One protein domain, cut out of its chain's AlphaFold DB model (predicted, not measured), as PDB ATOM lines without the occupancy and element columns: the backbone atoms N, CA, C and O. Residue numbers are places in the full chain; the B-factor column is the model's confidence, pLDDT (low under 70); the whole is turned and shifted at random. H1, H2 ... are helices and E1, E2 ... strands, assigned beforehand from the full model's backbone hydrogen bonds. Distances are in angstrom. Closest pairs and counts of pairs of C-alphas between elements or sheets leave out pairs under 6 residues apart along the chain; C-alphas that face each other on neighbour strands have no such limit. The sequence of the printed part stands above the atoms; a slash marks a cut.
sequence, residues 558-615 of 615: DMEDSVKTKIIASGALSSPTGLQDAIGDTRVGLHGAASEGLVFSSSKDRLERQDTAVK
ATOM      1  N   ASP A 558      17.631  28.930  -4.591       84.44
ATOM      2  CA  ASP A 558      18.102  27.553  -4.705       84.44
ATOM      3  C   ASP A 558      19.612  27.483  -5.021       84.44
ATOM      4  O   ASP A 558      20.236  28.448  -5.478       84.44
ATOM      5  N   MET A 559      20.218  26.325  -4.777       84.62
ATOM      6  CA  MET A 559      21.577  25.997  -5.209       84.62
ATOM      7  C   MET A 559      21.558  24.959  -6.326       84.62
ATOM      8  O   MET A 559      20.726  24.061  -6.353       84.62
ATOM      9  N   GLU A 560      22.538  25.036  -7.218       84.56
ATOM     10  CA  GLU A 560      22.764  24.016  -8.240       84.56
ATOM     11  C   GLU A 560      22.970  22.612  -7.632       84.56
ATOM     12  O   GLU A 560      23.697  22.431  -6.649       84.56
ATOM     13  N   ASP A 561      22.356  21.588  -8.233       83.62
ATOM     14  CA  ASP A 561      22.353  20.224  -7.685       83.62
ATOM     15  C   ASP A 561      23.756  19.593  -7.619       83.62
ATOM     16  O   ASP A 561      24.047  18.801  -6.714       83.62
ATOM     17  N   SER A 562      24.679  20.007  -8.499       81.81
ATOM     18  CA  SER A 562      26.102  19.620  -8.457       81.81
ATOM     19  C   SER A 562      26.865  20.219  -7.257       81.81
ATOM     20  O   SER A 562      27.974  19.781  -6.927       81.81
ATOM     21  N   VAL A 563      26.269  21.197  -6.562       82.88
ATOM     22  CA  VAL A 563      26.722  21.738  -5.271       82.88
ATOM     23  C   VAL A 563      25.985  21.052  -4.117       82.88
ATOM     24  O   VAL A 563      26.646  20.593  -3.185       82.88
ATOM     25  N   LYS A 564      24.652  20.883  -4.193       84.25
ATOM     26  CA  LYS A 564      23.862  20.154  -3.171       84.25
ATOM     27  C   LYS A 564      24.412  18.745  -2.914       84.25
ATOM     28  O   LYS A 564      24.637  18.360  -1.768       84.25
ATOM     29  N   THR A 565      24.699  17.999  -3.979       84.69
ATOM     30  CA  THR A 565      25.266  16.640  -3.901       84.69
ATOM     31  C   THR A 565      26.623  16.596  -3.195       84.69
ATOM     32  O   THR A 565      26.856  15.682  -2.408       84.69
ATOM     33  N   LYS A 566      27.492  17.601  -3.379       82.75
ATOM     34  CA  LYS A 566      28.771  17.707  -2.647       82.75
ATOM     35  C   LYS A 566      28.573  17.948  -1.153       82.75
ATOM     36  O   LYS A 566      29.300  17.361  -0.354       82.75
ATOM     37  N   ILE A 567      27.600  18.776  -0.765       84.19
ATOM     38  CA  ILE A 567      27.274  19.043   0.649       84.19
ATOM     39  C   ILE A 567      26.791  17.755   1.334       84.19
ATOM     40  O   ILE A 567      27.242  17.432   2.431       84.19
ATOM     41  N   ILE A 568      25.922  16.993   0.662       84.56
ATOM     42  CA  ILE A 568      25.402  15.714   1.171       84.56
ATOM     43  C   ILE A 568      26.528  14.672   1.262       84.56
ATOM     44  O   ILE A 568      26.724  14.075   2.317       84.56
ATOM     45  N   ALA A 569      27.314  14.494   0.195       82.56
ATOM     46  CA  ALA A 569      28.378  13.488   0.132       82.56
ATOM     47  C   ALA A 569      29.543  13.743   1.109       82.56
ATOM     48  O   ALA A 569      30.201  12.798   1.533       82.56
ATOM     49  N   SER A 570      29.799  15.001   1.475       80.00
ATOM     50  CA  SER A 570      30.836  15.370   2.452       80.00
ATOM     51  C   SER A 570      30.370  15.297   3.910       80.00
ATOM     52  O   SER A 570      31.184  15.488   4.810       80.00
ATOM     53  N   GLY A 571      29.075  15.068   4.172       79.88
ATOM     54  CA  GLY A 571      28.520  15.130   5.528       79.88
ATOM     55  C   GLY A 571      28.643  16.518   6.176       79.88
ATOM     56  O   GLY A 571      28.555  16.634   7.398       79.88
ATOM     57  N   ALA A 572      28.840  17.572   5.375       79.44
ATOM     58  CA  ALA A 572      29.250  18.913   5.801       79.44
ATOM     59  C   ALA A 572      28.350  19.571   6.862       79.44
ATOM     60  O   ALA A 572      28.817  20.398   7.639       79.44
ATOM     61  N   LEU A 573      27.073  19.187   6.910       80.94
ATOM     62  CA  LEU A 573      26.077  19.666   7.877       80.94
ATOM     63  C   LEU A 573      26.284  19.125   9.307       80.94
ATOM     64  O   LEU A 573      25.656  19.625  10.236       80.94
ATOM     65  N   SER A 574      27.144  18.119   9.500       81.19
ATOM     66  CA  SER A 574      27.440  17.526  10.816       81.19
ATOM     67  C   SER A 574      28.491  18.291  11.634       81.19
ATOM     68  O   SER A 574      28.599  18.075  12.839       81.19
ATOM     69  N   SER A 575      29.247  19.198  11.002       80.31
ATOM     70  CA  SER A 575      30.284  20.020  11.638       80.31
ATOM     71  C   SER A 575      29.943  21.512  11.522       80.31
ATOM     72  O   SER A 575      29.551  21.944  10.436       80.31
ATOM     73  N   PRO A 576      30.171  22.337  12.566       74.50
ATOM     74  CA  PRO A 576      29.999  23.790  12.488       74.50
ATOM     75  C   PRO A 576      30.793  24.473  11.361       74.50
ATOM     76  O   PRO A 576      30.337  25.487  10.836       74.50
ATOM     77  N   THR A 577      31.954  23.929  10.967       78.62
ATOM     78  CA  THR A 577      32.775  24.451   9.852       78.62
ATOM     79  C   THR A 577      32.591  23.677   8.549       78.62
ATOM     80  O   THR A 577      32.962  24.179   7.490       78.62
ATOM     81  N   GLY A 578      31.982  22.485   8.593       80.25
ATOM     82  CA  GLY A 578      32.008  21.521   7.490       80.25
ATOM     83  C   GLY A 578      31.442  22.061   6.176       80.25
ATOM     84  O   GLY A 578      31.933  21.713   5.105       80.25
ATOM     85  N   LEU A 579      30.464  22.972   6.231       81.62
ATOM     86  CA  LEU A 579      29.946  23.650   5.041       81.62
ATOM     87  C   LEU A 579      30.992  24.571   4.389       81.62
ATOM     88  O   LEU A 579      31.102  24.617   3.164       81.62
ATOM     89  N   GLN A 580      31.787  25.284   5.187       83.44
ATOM     90  CA  GLN A 580      32.850  26.145   4.673       83.44
ATOM     91  C   GLN A 580      34.021  25.319   4.124       83.44
ATOM     92  O   GLN A 580      34.550  25.665   3.069       83.44
ATOM     93  N   ASP A 581      34.338  24.190   4.760       81.25
ATOM     94  CA  ASP A 581      35.359  23.246   4.290       81.25
ATOM     95  C   ASP A 581      34.949  22.546   2.975       81.25
ATOM     96  O   ASP A 581      35.773  22.373   2.076       81.25
ATOM     97  N   ALA A 582      33.669  22.185   2.819       83.69
ATOM     98  CA  ALA A 582      33.172  21.445   1.654       83.69
ATOM     99  C   ALA A 582      32.873  22.311   0.417       83.69
ATOM    100  O   ALA A 582      33.127  21.876  -0.709       83.69
ATOM    101  N   ILE A 583      32.309  23.516   0.593       84.31
ATOM    102  CA  ILE A 583      31.902  24.378  -0.538       84.31
ATOM    103  C   ILE A 583      32.538  25.771  -0.547       84.31
ATOM    104  O   ILE A 583      32.379  26.476  -1.544       84.31
ATOM    105  N   GLY A 584      33.286  26.177   0.483       82.19
ATOM    106  CA  GLY A 584      33.763  27.557   0.645       82.19
ATOM    107  C   GLY A 584      34.567  28.111  -0.536       82.19
ATOM    108  O   GLY A 584      34.377  29.270  -0.908       82.19
ATOM    109  N   ASP A 585      35.394  27.279  -1.172       85.50
ATOM    110  CA  ASP A 585      36.203  27.649  -2.344       85.50
ATOM    111  C   ASP A 585      35.482  27.449  -3.694       85.50
ATOM    112  O   ASP A 585      35.993  27.856  -4.744       85.50
ATOM    113  N   THR A 586      34.270  26.879  -3.700       84.62
ATOM    114  CA  THR A 586      33.464  26.742  -4.922       84.62
ATOM    115  C   THR A 586      33.016  28.121  -5.394       84.62
ATOM    116  O   THR A 586      32.347  28.857  -4.669       84.62
ATOM    117  N   ARG A 587      33.380  28.487  -6.628       85.19
ATOM    118  CA  ARG A 587      32.982  29.762  -7.232       85.19
ATOM    119  C   ARG A 587      31.550  29.697  -7.747       85.19
ATOM    120  O   ARG A 587      31.296  29.045  -8.759       85.19
ATOM    121  N   VAL A 588      30.661  30.429  -7.086       86.06
ATOM    122  CA  VAL A 588      29.238  30.552  -7.421       86.06
ATOM    123  C   VAL A 588      28.891  31.975  -7.854       86.06
ATOM    124  O   VAL A 588      29.580  32.931  -7.490       86.06
ATOM    125  N   GLY A 589      27.832  32.133  -8.640       84.81
ATOM    126  CA  GLY A 589      27.238  33.427  -8.982       84.81
ATOM    127  C   GLY A 589      25.715  33.339  -8.976       84.81
ATOM    128  O   GLY A 589      25.160  32.254  -9.129       84.81
ATOM    129  N   LEU A 590      25.047  34.475  -8.784       84.00
ATOM    130  CA  LEU A 590      23.589  34.541  -8.669       84.00
ATOM    131  C   LEU A 590      22.959  34.996  -9.990       84.00
ATOM    132  O   LEU A 590      23.282  36.081 -10.492       84.00
ATOM    133  N   HIS A 591      22.031  34.200 -10.519       77.62
ATOM    134  CA  HIS A 591      21.186  34.582 -11.653       77.62
ATOM    135  C   HIS A 591      19.728  34.157 -11.441       77.62
ATOM    136  O   HIS A 591      19.425  33.285 -10.632       77.62
ATOM    137  N   GLY A 592      18.821  34.785 -12.191       68.88
ATOM    138  CA  GLY A 592      17.463  34.275 -12.360       68.88
ATOM    139  C   GLY A 592      17.433  33.203 -13.450       68.88
ATOM    140  O   GLY A 592      18.053  33.381 -14.500       68.88
ATOM    141  N   ALA A 593      16.734  32.102 -13.208       58.41
ATOM    142  CA  ALA A 593      16.338  31.115 -14.205       58.41
ATOM    143  C   ALA A 593      14.824  31.244 -14.439       58.41
ATOM    144  O   ALA A 593      14.053  31.350 -13.486       58.41
ATOM    145  N   ALA A 594      14.393  31.260 -15.704       47.56
ATOM    146  CA  ALA A 594      13.016  31.610 -16.077       47.56
ATOM    147  C   ALA A 594      11.942  30.652 -15.520       47.56
ATOM    148  O   ALA A 594      10.791  31.054 -15.382       47.56
ATOM    149  N   SER A 595      12.325  29.415 -15.185       52.44
ATOM    150  CA  SER A 595      11.468  28.359 -14.631       52.44
ATOM    151  C   SER A 595      11.699  28.055 -13.144       52.44
ATOM    152  O   SER A 595      10.838  27.446 -12.522       52.44
ATOM    153  N   GLU A 596      12.842  28.452 -12.571       56.56
ATOM    154  CA  GLU A 596      13.320  27.978 -11.251       56.56
ATOM    155  C   GLU A 596      13.532  29.110 -10.227       56.56
ATOM    156  O   GLU A 596      13.839  28.858  -9.066       56.56
ATOM    157  N   GLY A 597      13.353  30.376 -10.621       71.62
ATOM    158  CA  GLY A 597      13.541  31.516  -9.722       71.62
ATOM    159  C   GLY A 597      15.007  31.936  -9.596       71.62
ATOM    160  O   GLY A 597      15.712  32.052 -10.597       71.62
ATOM    161  N   LEU A 598      15.460  32.258  -8.382       82.00
ATOM    162  CA  LEU A 598      16.838  32.691  -8.118       82.00
ATOM    163  C   LEU A 598      17.704  31.486  -7.764       82.00
ATOM    164  O   LEU A 598      17.375  30.760  -6.832       82.00
ATOM    165  N   VAL A 599      18.820  31.313  -8.476       83.81
ATOM    166  CA  VAL A 599      19.711  30.157  -8.309       83.81
ATOM    167  C   VAL A 599      21.170  30.603  -8.192       83.81
ATOM    168  O   VAL A 599      21.652  31.433  -8.972       83.81
ATOM    169  N   PHE A 600      21.890  30.030  -7.223       85.75
ATOM    170  CA  PHE A 600      23.351  30.054  -7.171       85.75
ATOM    171  C   PHE A 600      23.925  28.893  -7.993       85.75
ATOM    172  O   PHE A 600      23.828  27.734  -7.586       85.75
ATOM    173  N   SER A 601      24.564  29.211  -9.120       81.38
ATOM    174  CA  SER A 601      25.221  28.232  -9.998       81.38
ATOM    175  C   SER A 601      26.736  28.407 -10.046       81.38
ATOM    176  O   SER A 601      27.283  29.491  -9.796       81.38
ATOM    177  N   SER A 602      27.428  27.311 -10.344       79.56
ATOM    178  CA  SER A 602      28.878  27.257 -10.488       79.56
ATOM    179  C   SER A 602      29.332  27.703 -11.885       79.56
ATOM    180  O   SER A 602      28.582  27.683 -12.862       79.56
ATOM    181  N   SER A 603      30.594  28.125 -12.025       64.50
ATOM    182  CA  SER A 603      31.081  28.641 -13.316       64.50
ATOM    183  C   SER A 603      31.334  27.578 -14.394       64.50
ATOM    184  O   SER A 603      31.712  27.958 -15.500       64.50
ATOM    185  N   LYS A 604      31.235  26.279 -14.076       56.38
ATOM    186  CA  LYS A 604      31.528  25.186 -15.019       56.38
ATOM    187  C   LYS A 604      30.289  24.819 -15.827       56.38
ATOM    188  O   LYS A 604      30.302  24.950 -17.048       56.38
ATOM    189  N   ASP A 605      29.207  24.494 -15.135       51.06
ATOM    190  CA  ASP A 605      27.996  23.920 -15.726       51.06
ATOM    191  C   ASP A 605      27.276  24.929 -16.656       51.06
ATOM    192  O   ASP A 605      26.557  24.540 -17.574       51.06
ATOM    193  N   ARG A 606      27.531  26.246 -16.523       49.94
ATOM    194  CA  ARG A 606      27.029  27.253 -17.482       49.94
ATOM    195  C   ARG A 606      27.680  27.169 -18.869       49.94
ATOM    196  O   ARG A 606      27.009  27.515 -19.836       49.94
ATOM    197  N   LEU A 607      28.935  26.728 -18.993       47.72
ATOM    198  CA  LEU A 607      29.548  26.511 -20.313       47.72
ATOM    199  C   LEU A 607      28.830  25.358 -21.030       47.72
ATOM    200  O   LEU A 607      28.375  25.526 -22.156       47.72
ATOM    201  N   GLU A 608      28.587  24.256 -20.318       46.09
ATOM    202  CA  GLU A 608      27.844  23.100 -20.836       46.09
ATOM    203  C   GLU A 608      26.378  23.443 -21.170       46.09
ATOM    204  O   GLU A 608      25.867  23.027 -22.214       46.09
ATOM    205  N   ARG A 609      25.706  24.276 -20.354       49.84
ATOM    206  CA  ARG A 609      24.349  24.785 -20.656       49.84
ATOM    207  C   ARG A 609      24.306  25.797 -21.812       49.84
ATOM    208  O   ARG A 609      23.268  25.920 -22.454       49.84
ATOM    209  N   GLN A 610      25.388  26.528 -22.102       48.22
ATOM    210  CA  GLN A 610      25.446  27.383 -23.298       48.22
ATOM    211  C   GLN A 610      25.695  26.560 -24.568       48.22
ATOM    212  O   GLN A 610      25.026  26.805 -25.569       48.22
ATOM    213  N   ASP A 611      26.556  25.542 -24.517       37.12
ATOM    214  CA  ASP A 611      26.817  24.649 -25.658       37.12
ATOM    215  C   ASP A 611      25.622  23.738 -26.004       37.12
ATOM    216  O   ASP A 611      25.489  23.296 -27.148       37.12
ATOM    217  N   THR A 612      24.725  23.475 -25.046       44.31
ATOM    218  CA  THR A 612      23.461  22.742 -25.274       44.31
ATOM    219  C   THR A 612      22.277  23.628 -25.662       44.31
ATOM    220  O   THR A 612      21.307  23.103 -26.188       44.31
ATOM    221  N   ALA A 613      22.351  24.951 -25.472       39.81
ATOM    222  CA  ALA A 613      21.332  25.905 -25.936       39.81
ATOM    223  C   ALA A 613      21.627  26.501 -27.332       39.81
ATOM    224  O   ALA A 613      20.852  27.310 -27.839       39.81
ATOM    225  N   VAL A 614      22.771  26.143 -27.929       39.19
ATOM    226  CA  VAL A 614      23.214  26.547 -29.281       39.19
ATOM    227  C   VAL A 614      23.147  25.365 -30.275       39.19
ATOM    228  O   VAL A 614      23.509  25.506 -31.444       39.19
ATOM    229  N   LYS A 615      22.640  24.210 -29.828       32.09
ATOM    230  CA  LYS A 615      22.261  23.050 -30.647       32.09
ATOM    231  C   LYS A 615      20.747  22.866 -30.637       32.09
ATOM    232  O   LYS A 615      20.254  22.338 -31.656       32.09
TER     233      LYS A 615
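Overview. This is residues 558 to 615 of the 615 residues of an uncharacterized protein of Xylaria flabelliformis (UniProt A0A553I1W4). A two-stranded hairpin, E1 and E2, lies between a helical hairpin, H1 and H2, at one end of a long, thinly joined model and a single helix, H3, at the other end. Residues 606 to 615, of which 606 to 612 belong to H3, stick out as a tail that adds to the length. The short stretch before H1, residues 558 to 559, runs beside E2 and ties the first helix to the strands. The printed part has 58 residues, with three named helices and two named strands in the order H1, H2, E1, E2, H3; the sheet, E1 - E2, is antiparallel and the class is mixed, helices and strands. The whole is loose, with a radius of gyration of the C-alphas of 13.2 A and spans of 42 by 20 by 16 A.

Along the chain. Strand E1 holds residues 587 to 593 and is 18.1 A long from first to last C-alpha; C-alpha 587 is at (32.982, 29.762, -7.232). E2 holds residues 597 to 602, 15.9 A. H1, the longest helix, holds residues 561 to 569, 11.9 A, and begins with C-alpha 561 at (22.353, 20.224, -7.685). H2 holds residues 578 to 583, 8.5 A. H3 holds residues 605 to 612, 10.6 A, and ends with C-alpha 612 at (23.461, 22.742, -25.274).

Arrangement. E1 and E2 form a hairpin of antiparallel neighbour strands, with 152 degrees between their directions. The C-alphas of residues 588 and 602 face each other at 4.5 A. N 589 and O 601 are within hydrogen-bond range at 2.9 A, and so are N 593 and O 597 at 2.8 A. Residues 558 to 559 pair, parallel, with residues 599 to 600 of E2. The closest C-alphas of H1 and E2 are those of Val 563 and Ser 602, 7.9 A apart. H1 and H2 form a helical hairpin: they touch, the C-alphas of Ile 567 and Ala 582 being closest at 6.4 A, and run opposite ways at a shallow tilt of 31 degrees. H2 and E2 are apart. H3 touches no helix and is apart from E1. In H2 and H3 every O i to N i+4 pair is within hydrogen-bond range; in H1 4 of 5 are.

Size, cuts and confidence. The two C-alphas farthest apart, those of Pro 576 and Lys 615, are 43.8 A from each other. Without residues 606 to 615, which stand free, the body of 48 residues spans 34 by 17 by 16 A. The printed part has no cut and ends at Lys 615, the chain's last residue. The links H2 to E1, E1 to E2 and E2 to H3 are tight, and H1 to H2 is a short link of 8 residues. The mean pLDDT of the printed part is 72.0; residues 592 to 596 and 603 to 615 are under 70, and H3 has a mean of 47.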